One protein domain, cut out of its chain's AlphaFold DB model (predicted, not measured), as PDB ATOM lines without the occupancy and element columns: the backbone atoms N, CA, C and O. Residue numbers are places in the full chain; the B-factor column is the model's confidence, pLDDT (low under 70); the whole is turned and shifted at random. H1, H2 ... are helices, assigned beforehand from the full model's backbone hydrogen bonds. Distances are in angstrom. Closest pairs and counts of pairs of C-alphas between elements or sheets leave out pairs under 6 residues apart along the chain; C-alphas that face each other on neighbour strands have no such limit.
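This is residues 7 to 120 of the 121 residues of an uncharacterized protein of Leclercia adecarboxylata (UniProt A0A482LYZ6). A short helical hairpin of H1 and H2 forms the middle of a contact chain of small helices, with H4 packed on H2 and H5 packed on H1, while a long loop stretch, residues 39 to 68, winds between H3 and H4. Beyond this, H6 lies near H1 and makes a corner with residues 106 to 107 of H7, and residues 112 to 120, of which 112 to 118 belong to H7, stick out as an arm at one end. The printed part has 114 residues with seven named helices, H1 to H7 in chain order, and no named strand; the class is all helix, though under half of the residues, 52, are in named elements. The whole is compact, with a radius of gyration of the C-alphas of 15.1 A, and only just elongated, spanning 45 by 29 by 25 A.

H1, residues 12 to 18, and H2, residues 20 to 29, form a helical hairpin: they touch, at a shallow tilt of 18 degrees, opposite ways. Their closest C-alphas are those of Ser 16 and Lys 23, 4.0 A apart. H3, residues 34 to 38, touches no helix; it is close to H2 but not clearly touching, the closest C-alphas being those of Phe 29 and Lys 37, 7.7 A apart. H4, residues 69 to 75, touches H2 at a steep tilt of 57 degrees, opposite ways, with the C-alphas of His 28 and Val 71 closest at 5.4 A. H5, residues 83 to 87, touches H1, with the C-alphas of Leu 14 and Val 87 closest at 6.3 A. H6, residues 96 to 100, is close to H1 but not clearly touching, the closest C-alphas being those of Ala 13 and Asp 98 at 7.2 A. H7, residues 106 to 118, touches H6 with residues 106 to 107 alone; the closest C-alphas are those of Phe 99 and Ile 106, 6.7 A apart. H7 is apart from H1 to H5. In H2 to H7 each O i to N i+4 pair is within hydrogen-bond range; in H1, 2 of 3 are.

H1 runs 10.4 A from C-alpha 12 at (207.436, 303.657, 59.538) to C-alpha 18. H2 is 14.0 A long and H4 10.1 A, H4 beginning at C-alpha 69, (203.706, 289.379, 43.475). H3, H5 and H6 have five residues each. H7, the longest, measures 18.0 A and ends at C-alpha 118, (196.892, 313.371, 81.610).

The C-alphas farthest apart are those of Asn 69 and Ile 120, 47.8 A. The printed part has no cut. The link from H3 to H4 is long, 30 residues; within it residues 47 to 48 pair antiparallel with residues 51 to 52. Mean pLDDT of the printed part is 85.1; residues 90 to 92, 96 and 99 to 108 are under 70.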
ATOM      1  N   GLU A   7     202.415 296.950  67.994       74.00
ATOM      2  CA  GLU A   7     203.219 297.029  66.779       74.00
ATOM      3  C   GLU A   7     202.573 297.885  65.681       74.00
ATOM      4  O   GLU A   7     203.265 298.524  64.880       74.00
ATOM      5  N   ASN A   8     201.242 297.974  65.683       74.06
ATOM      6  CA  ASN A   8     200.504 298.813  64.743       74.06
ATOM      7  C   ASN A   8     200.765 300.311  64.959       74.06
ATOM      8  O   ASN A   8     200.534 301.106  64.045       74.06
ATOM      9  N   TYR A   9     201.314 300.685  66.118       74.31
ATOM     10  CA  TYR A   9     201.670 302.051  66.494       74.31
ATOM     11  C   TYR A   9     203.178 302.341  66.366       74.31
ATOM     12  O   TYR A   9     203.653 303.321  66.921       74.31
ATOM     13  N   ILE A  10     203.971 301.525  65.662       82.50
ATOM     14  CA  ILE A  10     205.432 301.739  65.547       82.50
ATOM     15  C   ILE A  10     205.787 302.528  64.279       82.50
ATOM     16  O   ILE A  10     205.921 301.874  63.251       82.50
ATOM     17  N   PRO A  11     206.037 303.851  64.279       83.88
ATOM     18  CA  PRO A  11     206.183 304.638  63.049       83.88
ATOM     19  C   PRO A  11     207.100 304.045  61.967       83.88
ATOM     20  O   PRO A  11     208.160 303.492  62.258       83.88
ATOM     21  N   ASP A  12     206.713 304.207  60.698       87.94
ATOM     22  CA  ASP A  12     207.436 303.657  59.538       87.94
ATOM     23  C   ASP A  12     208.901 304.114  59.506       87.94
ATOM     24  O   ASP A  12     209.792 303.350  59.131       87.94
ATOM     25  N   ALA A  13     209.147 305.365  59.911       85.06
ATOM     26  CA  ALA A  13     210.483 305.942  59.996       85.06
ATOM     27  C   ALA A  13     211.376 305.180  60.984       85.06
ATOM     28  O   ALA A  13     212.541 304.926  60.684       85.06
ATOM     29  N   LEU A  14     210.820 304.746  62.120       87.38
ATOM     30  CA  LEU A  14     211.573 303.998  63.120       87.38
ATOM     31  C   LEU A  14     211.928 302.606  62.615       87.38
ATOM     32  O   LEU A  14     213.084 302.204  62.701       87.38
ATOM     33  N   ILE A  15     210.968 301.912  62.001       89.88
ATOM     34  CA  ILE A  15     211.210 300.601  61.386       89.88
ATOM     35  C   ILE A  15     212.284 300.708  60.295       89.88
ATOM     36  O   ILE A  15     213.199 299.889  60.248       89.88
ATOM     37  N   SER A  16     212.207 301.745  59.457       90.94
ATOM     38  CA  SER A  16     213.166 301.985  58.369       90.94
ATOM     39  C   SER A  16     214.574 302.326  58.860       90.94
ATOM     40  O   SER A  16     215.532 302.155  58.114       90.94
ATOM     41  N   SER A  17     214.707 302.830  60.089       89.69
ATOM     42  CA  SER A  17     216.000 303.194  60.679       89.69
ATOM     43  C   SER A  17     216.771 302.008  61.269       89.69
ATOM     44  O   SER A  17     217.945 302.159  61.597       89.69
ATOM     45  N   LEU A  18     216.129 300.841  61.414       90.44
ATOM     46  CA  LEU A  18     216.753 299.663  62.020       90.44
ATOM     47  C   LEU A  18     217.788 299.009  61.097       90.44
ATOM     48  O   LEU A  18     218.908 298.748  61.527       90.44
ATOM     49  N   ASP A  19     217.402 298.724  59.851       92.75
ATOM     50  CA  ASP A  19     218.242 298.075  58.843       92.75
ATOM     51  C   ASP A  19     217.636 298.206  57.429       92.75
ATOM     52  O   ASP A  19     216.452 298.515  57.258       92.75
ATOM     53  N   GLU A  20     218.452 297.953  56.398       92.88
ATOM     54  CA  GLU A  20     218.028 298.057  54.992       92.88
ATOM     55  C   GLU A  20     216.944 297.037  54.604       92.88
ATOM     56  O   GLU A  20     216.096 297.331  53.761       92.88
ATOM     57  N   ALA A  21     216.903 295.859  55.238       92.94
ATOM     58  CA  ALA A  21     215.871 294.866  54.943       92.94
ATOM     59  C   ALA A  21     214.488 295.381  55.366       92.94
ATOM     60  O   ALA A  21     213.539 295.360  54.582       92.94
ATOM     61  N   ARG A  22     214.378 295.931  56.578       93.88
ATOM     62  CA  ARG A  22     213.145 296.536  57.096       93.88
ATOM     63  C   ARG A  22     212.740 297.781  56.330       93.88
ATOM     64  O   ARG A  22     211.555 297.959  56.064       93.88
ATOM     65  N   LYS A  23     213.698 298.605  55.916       93.81
ATOM     66  CA  LYS A  23     213.446 299.758  55.046       93.81
ATOM     67  C   LYS A  23     212.827 299.351  53.704       93.81
ATOM     68  O   LYS A  23     211.865 299.984  53.267       93.81
ATOM     69  N   ASN A  24     213.294 298.255  53.102       94.12
ATOM     70  CA  ASN A  24     212.696 297.694  51.887       94.12
ATOM     71  C   ASN A  24     211.297 297.110  52.127       94.12
ATOM     72  O   ASN A  24     210.411 297.278  51.292       94.12
ATOM     73  N   ILE A  25     211.048 296.470  53.274       95.25
ATOM     74  CA  ILE A  25     209.689 296.023  53.625       95.25
ATOM     75  C   ILE A  25     208.764 297.241  53.769       95.25
ATOM     76  O   ILE A  25     207.656 297.237  53.237       95.25
ATOM     77  N   VAL A  26     209.217 298.315  54.435       94.12
ATOM     78  CA  VAL A  26     208.430 299.548  54.619       94.12
ATOM     79  C   VAL A  26     208.065 300.198  53.283       94.12
ATOM     80  O   VAL A  26     206.935 300.668  53.138       94.12
ATOM     81  N   SER A  27     208.967 300.233  52.295       94.50
ATOM     82  CA  SER A  27     208.661 300.846  50.993       94.50
ATOM     83  C   SER A  27     207.498 300.144  50.280       94.50
ATOM     84  O   SER A  27     206.597 300.815  49.780       94.50
ATOM     85  N   HIS A  28     207.448 298.810  50.333       95.62
ATOM     86  CA  HIS A  28     206.343 298.018  49.790       95.62
ATOM     87  C   HIS A  28     205.095 298.109  50.665       95.62
ATOM     88  O   HIS A  28     203.993 298.298  50.153       95.62
ATOM     89  N   PHE A  29     205.257 298.055  51.988       93.56
ATOM     90  CA  PHE A  29     204.166 298.199  52.945       93.56
ATOM     91  C   PHE A  29     203.409 299.523  52.762       93.56
ATOM     92  O   PHE A  29     202.185 299.570  52.873       93.56
ATOM     93  N   LYS A  30     204.104 300.611  52.412       90.94
ATOM     94  CA  LYS A  30     203.471 301.912  52.157       90.94
ATOM     95  C   LYS A  30     202.465 301.889  51.007       90.94
ATOM     96  O   LYS A  30     201.516 302.671  51.077       90.94
ATOM     97  N   SER A  31     202.622 300.987  50.033       92.44
ATOM     98  CA  SER A  31     201.689 300.814  48.908       92.44
ATOM     99  C   SER A  31     200.335 300.219  49.312       92.44
ATOM    100  O   SER A  31     199.371 300.320  48.554       92.44
ATOM    101  N   LEU A  32     200.233 299.634  50.510       91.62
ATOM    102  CA  LEU A  32     198.977 299.094  51.012       91.62
ATOM    103  C   LEU A  32     197.993 300.229  51.301       91.62
ATOM    104  O   LEU A  32     198.341 301.289  51.837       91.62
ATOM    105  N   THR A  33     196.726 299.964  51.007       89.12
ATOM    106  CA  THR A  33     195.617 300.818  51.436       89.12
ATOM    107  C   THR A  33     195.539 300.862  52.962       89.12
ATOM    108  O   THR A  33     195.992 299.946  53.648       89.12
ATOM    109  N   VAL A  34     194.911 301.900  53.517       83.50
ATOM    110  CA  VAL A  34     194.714 302.015  54.974       83.50
ATOM    111  C   VAL A  34     194.043 300.762  55.550       83.50
ATOM    112  O   VAL A  34     194.516 300.220  56.540       83.50
ATOM    113  N   ASN A  35     193.013 300.236  54.878       85.38
ATOM    114  CA  ASN A  35     192.296 299.046  55.339       85.38
ATOM    115  C   ASN A  35     193.170 297.779  55.337       85.38
ATOM    116  O   ASN A  35     193.071 296.954  56.239       85.38
ATOM    117  N   GLN A  36     194.049 297.629  54.341       90.25
ATOM    118  CA  GLN A  36     195.028 296.539  54.300       90.25
ATOM    119  C   GLN A  36     196.049 296.667  55.432       90.25
ATOM    120  O   GLN A  36     196.347 295.682  56.093       90.25
ATOM    121  N   LYS A  37     196.551 297.880  55.696       88.31
ATOM    122  CA  LYS A  37     197.485 298.137  56.804       88.31
ATOM    123  C   LYS A  37     196.857 297.828  58.161       88.31
ATOM    124  O   LYS A  37     197.532 297.291  59.029       88.31
ATOM    125  N   ASP A  38     195.569 298.125  58.328       83.12
ATOM    126  CA  ASP A  38     194.846 297.891  59.580       83.12
ATOM    127  C   ASP A  38     194.659 296.399  59.918       83.12
ATOM    128  O   ASP A  38     194.506 296.072  61.093       83.12
ATOM    129  N   HIS A  39     194.711 295.501  58.926       86.56
ATOM    130  CA  HIS A  39     194.545 294.047  59.099       86.56
ATOM    131  C   HIS A  39     195.832 293.253  58.837       86.56
ATOM    132  O   HIS A  39     195.797 292.024  58.716       86.56
ATOM    133  N   TYR A  40     196.958 293.937  58.663       90.06
ATOM    134  CA  TYR A  40     198.232 293.298  58.381       90.06
ATOM    135  C   TYR A  40     198.933 292.925  59.689       90.06
ATOM    136  O   TYR A  40     199.099 293.760  60.576       90.06
ATOM    137  N   ASP A  41     199.375 291.673  59.806       90.50
ATOM    138  CA  ASP A  41     200.131 291.214  60.969       90.50
ATOM    139  C   ASP A  41     201.575 291.730  60.886       90.50
ATOM    140  O   ASP A  41     202.378 291.289  60.065       90.50
ATOM    141  N   TYR A  42     201.938 292.672  61.753       89.50
ATOM    142  CA  TYR A  42     203.276 293.263  61.745       89.50
ATOM    143  C   TYR A  42     204.387 292.276  62.105       89.50
ATOM    144  O   TYR A  42     205.514 292.419  61.630       89.50
ATOM    145  N   LYS A  43     204.104 291.282  62.945       90.81
ATOM    146  CA  LYS A  43     205.111 290.337  63.435       90.81
ATOM    147  C   LYS A  43     205.377 289.248  62.414       90.81
ATOM    148  O   LYS A  43     206.535 288.891  62.180       90.81
ATOM    149  N   PHE A  44     204.304 288.722  61.836       92.62
ATOM    150  CA  PHE A  44     204.319 287.500  61.042       92.62
ATOM    151  C   PHE A  44     203.966 287.726  59.572       92.62
ATOM    152  O   PHE A  44     204.221 286.841  58.756       92.62
ATOM    153  N   GLY A  45     203.416 288.885  59.212       94.12
ATOM    154  CA  GLY A  45     202.959 289.190  57.861       94.12
ATOM    155  C   GLY A  45     201.901 288.193  57.411       94.12
ATOM    156  O   GLY A  45     200.792 288.141  57.930       94.12
ATOM    157  N   PHE A  46     202.270 287.358  56.444       95.06
ATOM    158  CA  PHE A  46     201.413 286.316  55.889       95.06
ATOM    159  C   PHE A  46     201.811 284.909  56.363       95.06
ATOM    160  O   PHE A  46     201.264 283.920  55.870       95.06
ATOM    161  N   LYS A  47     202.757 284.776  57.301       94.38
ATOM    162  CA  LYS A  47     203.194 283.472  57.818       94.38
ATOM    163  C   LYS A  47     202.054 282.709  58.487       94.38
ATOM    164  O   LYS A  47     201.217 283.255  59.200       94.38
ATOM    165  N   LYS A  48     202.074 281.392  58.297       92.44
ATOM    166  CA  LYS A  48     201.252 280.414  59.014       92.44
ATOM    167  C   LYS A  48     202.078 279.174  59.334       92.44
ATOM    168  O   LYS A  48     203.186 278.993  58.830       92.44
ATOM    169  N   LYS A  49     201.523 278.270  60.143       89.31
ATOM    170  CA  LYS A  49     202.149 276.966  60.383       89.31
ATOM    171  C   LYS A  49     202.373 276.251  59.042       89.31
ATOM    172  O   LYS A  49     201.418 276.003  58.312       89.31
ATOM    173  N   GLY A  50     203.632 275.947  58.726       90.06
ATOM    174  CA  GLY A  50     204.015 275.242  57.498       90.06
ATOM    175  C   GLY A  50     204.112 276.098  56.228       90.06
ATOM    176  O   GLY A  50     204.163 275.524  55.146       90.06
ATOM    177  N   GLY A  51     204.136 277.436  56.312       93.56
ATOM    178  CA  GLY A  51     204.398 278.289  55.146       93.56
ATOM    179  C   GLY A  51     203.746 279.666  55.229       93.56
ATOM    180  O   GLY A  51     203.765 280.309  56.275       93.56
ATOM    181  N   TYR A  52     203.146 280.106  54.122       95.94
ATOM    182  CA  TYR A  52     202.509 281.419  54.001       95.94
ATOM    183  C   TYR A  52     201.058 281.274  53.541       95.94
ATOM    184  O   TYR A  52     200.727 280.412  52.721       95.94
ATOM    185  N   LYS A  53     200.169 282.107  54.080       94.75
ATOM    186  CA  LYS A  53     198.861 282.365  53.478       94.75
ATOM    187  C   LYS A  53     199.087 283.108  52.171       94.75
ATOM    188  O   LYS A  53     199.809 284.104  52.148       94.75
ATOM    189  N   LYS A  54     198.483 282.630  51.089       95.25
ATOM    190  CA  LYS A  54     198.510 283.339  49.808       95.25
ATOM    191  C   LYS A  54     197.681 284.621  49.917       95.25
ATOM    192  O   LYS A  54     196.803 284.721  50.769       95.25
ATOM    193  N   ARG A  55     197.937 285.603  49.053       93.94
ATOM    194  CA  ARG A  55     197.186 286.873  49.047       93.94
ATOM    195  C   ARG A  55     195.679 286.716  48.777       93.94
ATOM    196  O   ARG A  55     194.900 287.592  49.136       93.94
ATOM    197  N   ASP A  56     195.285 285.611  48.153       93.75
ATOM    198  CA  ASP A  56     193.910 285.222  47.829       93.75
ATOM    199  C   ASP A  56     193.318 284.221  48.839       93.75
ATOM    200  O   ASP A  56     192.245 283.669  48.608       93.75
ATOM    201  N   ASP A  57     194.000 283.975  49.965       94.56
ATOM    202  CA  ASP A  57     193.505 283.088  51.015       94.56
ATOM    203  C   ASP A  57     192.134 283.571  51.517       94.56
ATOM    204  O   ASP A  57     191.942 284.750  51.832       94.56
ATOM    205  N   ALA A  58     191.174 282.645  51.600       92.44
ATOM    206  CA  ALA A  58     189.787 282.946  51.948       92.44
ATOM    207  C   ALA A  58     189.654 283.658  53.303       92.44
ATOM    208  O   ALA A  58     188.745 284.465  53.480       92.44
ATOM    209  N   SER A  59     190.589 283.433  54.238       89.94
ATOM    210  CA  SER A  59     190.587 284.113  55.540       89.94
ATOM    211  C   SER A  59     190.778 285.631  55.451       89.94
ATOM    212  O   SER A  59     190.497 286.331  56.420       89.94
ATOM    213  N   PHE A  60     191.218 286.154  54.303       90.56
ATOM    214  CA  PHE A  60     191.363 287.587  54.066       90.56
ATOM    215  C   PHE A  60     190.149 288.234  53.396       90.56
ATOM    216  O   PHE A  60     190.164 289.447  53.208       90.56
ATOM    217  N   ASN A  61     189.116 287.473  53.009       92.56
ATOM    218  CA  ASN A  61     187.912 288.001  52.348       92.56
ATOM    219  C   ASN A  61     188.227 288.940  51.161       92.56
ATOM    220  O   ASN A  61     187.607 289.988  50.993       92.56
ATOM    221  N   GLY A  62     189.245 288.596  50.364       93.12
ATOM    222  CA  GLY A  62     189.670 289.383  49.202       93.12
ATOM    223  C   GLY A  62     190.492 290.641  49.515       93.12
ATOM    224  O   GLY A  62     190.899 291.329  48.583       93.12
ATOM    225  N   LEU A  63     190.804 290.937  50.782       94.19
ATOM    226  CA  LEU A  63     191.483 292.178  51.183       94.19
ATOM    227  C   LEU A  63     192.840 292.394  50.489       94.19
ATOM    228  O   LEU A  63     193.210 293.528  50.184       94.19
ATOM    229  N   TYR A  64     193.572 291.316  50.211       95.88
ATOM    230  CA  TYR A  64     194.915 291.366  49.624       95.88
ATOM    231  C   TYR A  64     194.985 290.845  48.183       95.88
ATOM    232  O   TYR A  64     196.073 290.788  47.614       95.88
ATOM    233  N   VAL A  65     193.850 290.507  47.556       95.62
ATOM    234  CA  VAL A  65     193.824 289.834  46.241       95.62
ATOM    235  C   VAL A  65     194.528 290.636  45.139       95.62
ATOM    236  O   VAL A  65     195.143 290.056  44.248       95.62
ATOM    237  N   ASN A  66     194.509 291.966  45.253       95.50
ATOM    238  CA  ASN A  66     195.087 292.897  44.283       95.50
ATOM    239  C   ASN A  66     196.566 293.238  44.539       95.50
ATOM    240  O   ASN A  66     197.123 294.070  43.826       95.50
ATOM    241  N   LEU A  67     197.219 292.650  45.552       96.19
ATOM    242  CA  LEU A  67     198.653 292.863  45.757       96.19
ATOM    243  C   LEU A  67     199.456 292.230  44.614       96.19
ATOM    244  O   LEU A  67     199.268 291.054  44.290       96.19
ATOM    245  N   SER A  68     200.410 292.976  44.053       96.31
ATOM    246  CA  SER A  68     201.375 292.414  43.102       96.31
ATOM    247  C   SER A  68     202.204 291.302  43.763       96.31
ATOM    248  O   SER A  68     202.310 291.230  44.991       96.31
ATOM    249  N   ASN A  69     202.791 290.408  42.955       95.75
ATOM    250  CA  ASN A  69     203.706 289.379  43.475       95.75
ATOM    251  C   ASN A  69     204.873 290.024  44.232       95.75
ATOM    252  O   ASN A  69     205.169 289.614  45.342       95.75
ATOM    253  N   GLU A  70     205.453 291.081  43.665       96.50
ATOM    254  CA  GLU A  70     206.563 291.830  44.255       96.50
ATOM    255  C   GLU A  70     206.226 292.393  45.642       96.50
ATOM    256  O   GLU A  70     206.977 292.179  46.595       96.50
ATOM    257  N   VAL A  71     205.075 293.063  45.787       96.81
ATOM    258  CA  VAL A  71     204.652 293.609  47.083       96.81
ATOM    259  C   VAL A  71     204.398 292.481  48.074       96.81
ATOM    260  O   VAL A  71     204.897 292.544  49.194       96.81
ATOM    261  N   TYR A  72     203.668 291.438  47.667       97.12
ATOM    262  CA  TYR A  72     203.385 290.291  48.526       97.12
ATOM    263  C   TYR A  72     204.673 289.609  49.003       97.12
ATOM    264  O   TYR A  72     204.842 289.402  50.200       97.12
ATOM    265  N   ASP A  73     205.598 289.301  48.096       97.06
ATOM    266  CA  ASP A  73     206.845 288.614  48.427       97.06
ATOM    267  C   ASP A  73     207.753 289.452  49.326       97.06
ATOM    268  O   ASP A  73     208.432 288.889  50.181       97.06
ATOM    269  N   SER A  74     207.711 290.778  49.186       96.69
ATOM    270  CA  SER A  74     208.488 291.698  50.016       96.69
ATOM    271  C   SER A  74     207.953 291.821  51.441       96.69
ATOM    272  O   SER A  74     208.717 292.145  52.342       96.69
ATOM    273  N   ILE A  75     206.659 291.572  51.673       96.31
ATOM    274  CA  ILE A  75     206.032 291.749  52.994       96.31
ATOM    275  C   ILE A  75     205.539 290.436  53.622       96.31
ATOM    276  O   ILE A  75     205.133 290.425  54.779       96.31
ATOM    277  N   LYS A  76     205.572 289.297  52.916       96.12
ATOM    278  CA  LYS A  76     205.008 288.022  53.413       96.12
ATOM    279  C   LYS A  76     205.562 287.561  54.760       96.12
ATOM    280  O   LYS A  76     204.900 286.804  55.465       96.12
ATOM    281  N   ASP A  77     206.755 288.023  55.113       95.44
ATOM    282  CA  ASP A  77     207.487 287.642  56.313       95.44
ATOM    283  C   ASP A  77     207.176 288.468  57.567       95.44
ATOM    284  O   ASP A  77     207.584 288.044  58.657       95.44
ATOM    285  N   GLY A  78     206.479 289.602  57.434       94.00
ATOM    286  CA  GLY A  78     206.338 290.578  58.516       94.00
ATOM    287  C   GLY A  78     207.618 291.384  58.763       94.00
ATOM    288  O   GLY A  78     208.610 291.268  58.049       94.00
ATOM    289  N   PHE A  79     207.613 292.188  59.824       93.38
ATOM    290  CA  PHE A  79     208.783 292.924  60.325       93.38
ATOM    291  C   PHE A  79     209.558 292.155  61.413       93.38
ATOM    292  O   PHE A  79     210.621 292.599  61.873       93.38
ATOM    293  N   GLY A  80     209.038 290.991  61.812       92.31
ATOM    294  CA  GLY A  80     209.604 290.102  62.818       92.31
ATOM    295  C   GLY A  80     208.936 290.231  64.187       92.31
ATOM    296  O   GLY A  80     208.510 291.304  64.608       92.31
ATOM    297  N   LYS A  81     208.895 289.114  64.921       91.31
ATOM    298  CA  LYS A  81     208.231 288.991  66.233       91.31
ATOM    299  C   LYS A  81     208.740 289.947  67.319       91.31
ATOM    300  O   LYS A  81     208.023 290.205  68.272       91.31
ATOM    301  N   ASN A  82     209.968 290.441  67.181       90.06
ATOM    302  CA  ASN A  82     210.636 291.328  68.131       90.06
ATOM    303  C   ASN A  82     210.688 292.787  67.645       90.06
ATOM    304  O   ASN A  82     211.495 293.567  68.145       90.06
ATOM    305  N   ILE A  83     209.871 293.172  66.656       89.38
ATOM    306  CA  ILE A  83     209.932 294.519  66.073       89.38
ATOM    307  C   ILE A  83     209.688 295.628  67.107       89.38
ATOM    308  O   ILE A  83     210.403 296.627  67.092       89.38
ATOM    309  N   ALA A  84     208.751 295.433  68.039       86.44
ATOM    310  CA  ALA A  84     208.497 296.386  69.119       86.44
ATOM    311  C   ALA A  84     209.736 296.581  70.002       86.44
ATOM    312  O   ALA A  84     210.173 297.709  70.214       86.44
ATOM    313  N   GLU A  85     210.349 295.484  70.451       87.25
ATOM    314  CA  GLU A  85     211.564 295.527  71.272       87.25
ATOM    315  C   GLU A  85     212.711 296.235  70.551       87.25
ATOM    316  O   GLU A  85     213.427 297.022  71.160       87.25
ATOM    317  N   LEU A  86     212.882 295.982  69.249       87.56
ATOM    318  CA  LEU A  86     213.947 296.596  68.457       87.56
ATOM    319  C   LEU A  86     213.763 298.106  68.317       87.56
ATOM    320  O   LEU A  86     214.737 298.845  68.454       87.56
ATOM    321  N   VAL A  87     212.534 298.561  68.063       85.31
ATOM    322  CA  VAL A  87     212.257 299.988  67.879       85.31
ATOM    323  C   VAL A  87     212.325 300.755  69.196       85.31
ATOM    324  O   VAL A  87     212.922 301.828  69.243       85.31
ATOM    325  N   TYR A  88     211.778 300.205  70.278       80.88
ATOM    326  CA  TYR A  88     211.727 300.894  71.570       80.88
ATOM    327  C   TYR A  88     212.971 300.668  72.446       80.88
ATOM    328  O   TYR A  88     213.006 301.115  73.587       80.88
ATOM    329  N   LYS A  89     214.026 300.014  71.931       77.44
ATOM    330  CA  LYS A  89     215.287 299.785  72.666       77.44
ATOM    331  C   LYS A  89     216.048 301.074  72.998       77.44
ATOM    332  O   LYS A  89     216.846 301.093  73.933       77.44
ATOM    333  N   LYS A  90     215.862 302.126  72.201       65.75
ATOM    334  CA  LYS A  90     216.393 303.470  72.461       65.75
ATOM    335  C   LYS A  90     215.231 304.388  72.805       65.75
ATOM    336  O   LYS A  90     214.201 304.298  72.135       65.75
ATOM    337  N   ASP A  91     215.443 305.302  73.756       65.00
ATOM    338  CA  ASP A  91     214.554 306.438  74.025       65.00
ATOM    339  C   ASP A  91     214.441 307.305  72.771       65.00
ATOM    340  O   ASP A  91     215.175 308.269  72.548       65.00
ATOM    341  N   THR A  92     213.549 306.888  71.883       68.38
ATOM    342  CA  THR A  92     213.352 307.515  70.592       68.38
ATOM    343  C   THR A  92     212.192 308.469  70.738       68.38
ATOM    344  O   THR A  92     211.076 308.065  71.059       68.38
ATOM    345  N   LYS A  93     212.455 309.756  70.523       70.00
ATOM    346  CA  LYS A  93     211.413 310.775  70.573       70.00
ATOM    347  C   LYS A  93     210.492 310.593  69.371       70.00
ATOM    348  O   LYS A  93     210.912 310.811  68.238       70.00
ATOM    349  N   ILE A  94     209.250 310.205  69.631       71.06
ATOM    350  CA  ILE A  94     208.214 310.062  68.609       71.06
ATOM    351  C   ILE A  94     207.349 311.317  68.612       71.06
ATOM    352  O   ILE A  94     206.916 311.782  69.665       71.06
ATOM    353  N   THR A  95     207.106 311.883  67.437       70.00
ATOM    354  CA  THR A  95     206.250 313.053  67.251       70.00
ATOM    355  C   THR A  95     204.887 312.647  66.699       70.00
ATOM    356  O   THR A  95     204.722 311.603  66.075       70.00
ATOM    357  N   LYS A  96     203.883 313.516  66.856       67.69
ATOM    358  CA  LYS A  96     202.554 313.312  66.254       67.69
ATOM    359  C   LYS A  96     202.612 313.188  64.724       67.69
ATOM    360  O   LYS A  96     201.793 312.495  64.127       67.69
ATOM    361  N   HIS A  97     203.592 313.836  64.089       70.19
ATOM    362  CA  HIS A  97     203.796 313.753  62.645       70.19
ATOM    363  C   HIS A  97     204.159 312.332  62.195       70.19
ATOM    364  O   HIS A  97     203.671 311.879  61.162       70.19
ATOM    365  N   ASP A  98     204.914 311.596  63.014       70.44
ATOM    366  CA  ASP A  98     205.333 310.221  62.720       70.44
ATOM    367  C   ASP A  98     204.148 309.241  62.638       70.44
ATOM    368  O   ASP A  98     204.237 308.188  62.006       70.44
ATOM    369  N   PHE A  99     203.009 309.613  63.229       68.81
ATOM    370  CA  PHE A  99     201.769 308.843  63.199       68.81
ATOM    371  C   PHE A  99     200.803 309.269  62.088       68.81
ATOM    372  O   PHE A  99     200.011 308.453  61.616       68.81
ATOM    373  N   ALA A 100     200.867 310.524  61.634       63.00
ATOM    374  CA  ALA A 100     199.825 311.141  60.809       63.00
ATOM    375  C   ALA A 100     199.576 310.440  59.457       63.00
ATOM    376  O   ALA A 100     198.471 310.523  58.924       63.00
ATOM    377  N   ALA A 101     200.568 309.727  58.917       60.09
ATOM    378  CA  ALA A 101     200.485 309.064  57.614       60.09
ATOM    379  C   ALA A 101     200.111 307.569  57.675       60.09
ATOM    380  O   ALA A 101     200.037 306.914  56.632       60.09
ATOM    381  N   ARG A 102     199.922 306.994  58.871       65.31
ATOM    382  CA  ARG A 102     199.967 305.534  59.033       65.31
ATOM    383  C   ARG A 102     198.605 304.848  58.935       65.31
ATOM    384  O   ARG A 102     198.458 303.889  58.181       65.31
ATOM    385  N   CYS A 103     197.603 305.336  59.663       62.31
ATOM    386  CA  CYS A 103     196.247 304.789  59.609       62.31
ATOM    387  C   CYS A 103     195.196 305.829  60.008       62.31
ATOM    388  O   CYS A 103     195.450 306.730  60.805       62.31
ATOM    389  N   GLY A 104     193.993 305.698  59.443       61.25
ATOM    390  CA  GLY A 104     192.949 306.727  59.521       61.25
ATOM    391  C   GLY A 104     192.423 307.012  60.932       61.25
ATOM    392  O   GLY A 104     191.751 308.020  61.131       61.25
ATOM    393  N   ARG A 105     192.724 306.149  61.912       65.69
ATOM    394  CA  ARG A 105     192.230 306.254  63.297       65.69
ATOM    395  C   ARG A 105     193.297 306.582  64.340       65.69
ATOM    396  O   ARG A 105     192.934 306.913  65.465       65.69
ATOM    397  N   ILE A 106     194.585 306.562  63.987       69.88
ATOM    398  CA  ILE A 106     195.660 306.655  64.987       69.88
ATOM    399  C   ILE A 106     195.678 307.983  65.728       69.88
ATOM    400  O   ILE A 106     195.967 308.005  66.910       69.88
ATOM    401  N   ASN A 107     195.306 309.085  65.073       67.38
ATOM    402  CA  ASN A 107     195.237 310.388  65.733       67.38
ATOM    403  C   ASN A 107     194.147 310.428  66.812       67.38
ATOM    404  O   ASN A 107     194.363 311.015  67.868       67.38
ATOM    405  N   ALA A 108     192.995 309.802  66.557       69.44
ATOM    406  CA  ALA A 108     191.919 309.713  67.537       69.44
ATOM    407  C   ALA A 108     192.308 308.771  68.686       69.44
ATOM    408  O   ALA A 108     192.169 309.141  69.847       69.44
ATOM    409  N   GLU A 109     192.861 307.596  68.369       70.62
ATOM    410  CA  GLU A 109     193.345 306.623  69.361       70.62
ATOM    411  C   GLU A 109     194.460 307.219  70.236       70.62
ATOM    412  O   GLU A 109     194.423 307.099  71.457       70.62
ATOM    413  N   PHE A 110     195.414 307.926  69.631       72.94
ATOM    414  CA  PHE A 110     196.522 308.569  70.331       72.94
ATOM    415  C   PHE A 110     196.048 309.702  71.240       72.94
ATOM    416  O   PHE A 110     196.472 309.763  72.388       72.94
ATOM    417  N   ASN A 111     195.136 310.564  70.775       72.69
ATOM    418  CA  ASN A 111     194.558 311.608  71.624       72.69
ATOM    419  C   ASN A 111     193.839 311.001  72.845       72.69
ATOM    420  O   ASN A 111     194.043 311.480  73.953       72.69
ATOM    421  N   ILE A 112     193.072 309.915  72.667       74.31
ATOM    422  CA  ILE A 112     192.414 309.205  73.780       74.31
ATOM    423  C   ILE A 112     193.450 308.673  74.782       74.31
ATOM    424  O   ILE A 112     193.246 308.776  75.989       74.31
ATOM    425  N   ILE A 113     194.565 308.117  74.295       72.94
ATOM    426  CA  ILE A 113     195.656 307.630  75.152       72.94
ATOM    427  C   ILE A 113     196.306 308.793  75.915       72.94
ATOM    428  O   ILE A 113     196.502 308.679  77.122       72.94
ATOM    429  N   CYS A 114     196.604 309.911  75.249       72.94
ATOM    430  CA  CYS A 114     197.169 311.100  75.891       72.94
ATOM    431  C   CYS A 114     196.236 311.665  76.968       72.94
ATOM    432  O   CYS A 114     196.679 311.859  78.094       72.94
ATOM    433  N   GLU A 115     194.948 311.846  76.663       75.56
ATOM    434  CA  GLU A 115     193.953 312.313  77.636       75.56
ATOM    435  C   GLU A 115     193.841 311.370  78.842       75.56
ATOM    436  O   GLU A 115     193.671 311.816  79.975       75.56
ATOM    437  N   ALA A 116     193.925 310.054  78.623       72.00
ATOM    438  CA  ALA A 116     193.897 309.082  79.709       72.00
ATOM    439  C   ALA A 116     195.132 309.196  80.618       72.00
ATOM    440  O   ALA A 116     194.991 309.087  81.833       72.00
ATOM    441  N   ILE A 117     196.316 309.439  80.046       72.44
ATOM    442  CA  ILE A 117     197.561 309.654  80.799       72.44
ATOM    443  C   ILE A 117     197.492 310.966  81.589       72.44
ATOM    444  O   ILE A 117     197.792 310.967  82.778       72.44
ATOM    445  N   GLU A 118     197.044 312.058  80.963       71.81
ATOM    446  CA  GLU A 118     196.892 313.371  81.610       71.81
ATOM    447  C   GLU A 118     195.923 313.349  82.797       71.81
ATOM    448  O   GLU A 118     196.085 314.132  83.722       71.81
ATOM    449  N   ARG A 119     194.925 312.456  82.808       71.50
ATOM    450  CA  ARG A 119     193.997 312.302  83.946       71.50
ATOM    451  C   ARG A 119     194.589 311.553  85.142       71.50
ATOM    452  O   ARG A 119     193.970 311.559  86.204       71.50
ATOM    453  N   ILE A 120     195.696 310.835  84.953       73.62
ATOM    454  CA  ILE A 120     196.346 310.026  85.999       73.62
ATOM    455  C   ILE A 120     197.549 310.774  86.605       73.62
ATOM    456  O   ILE A 120     197.948 310.458  87.728       73.62
TER     457      ILE A 120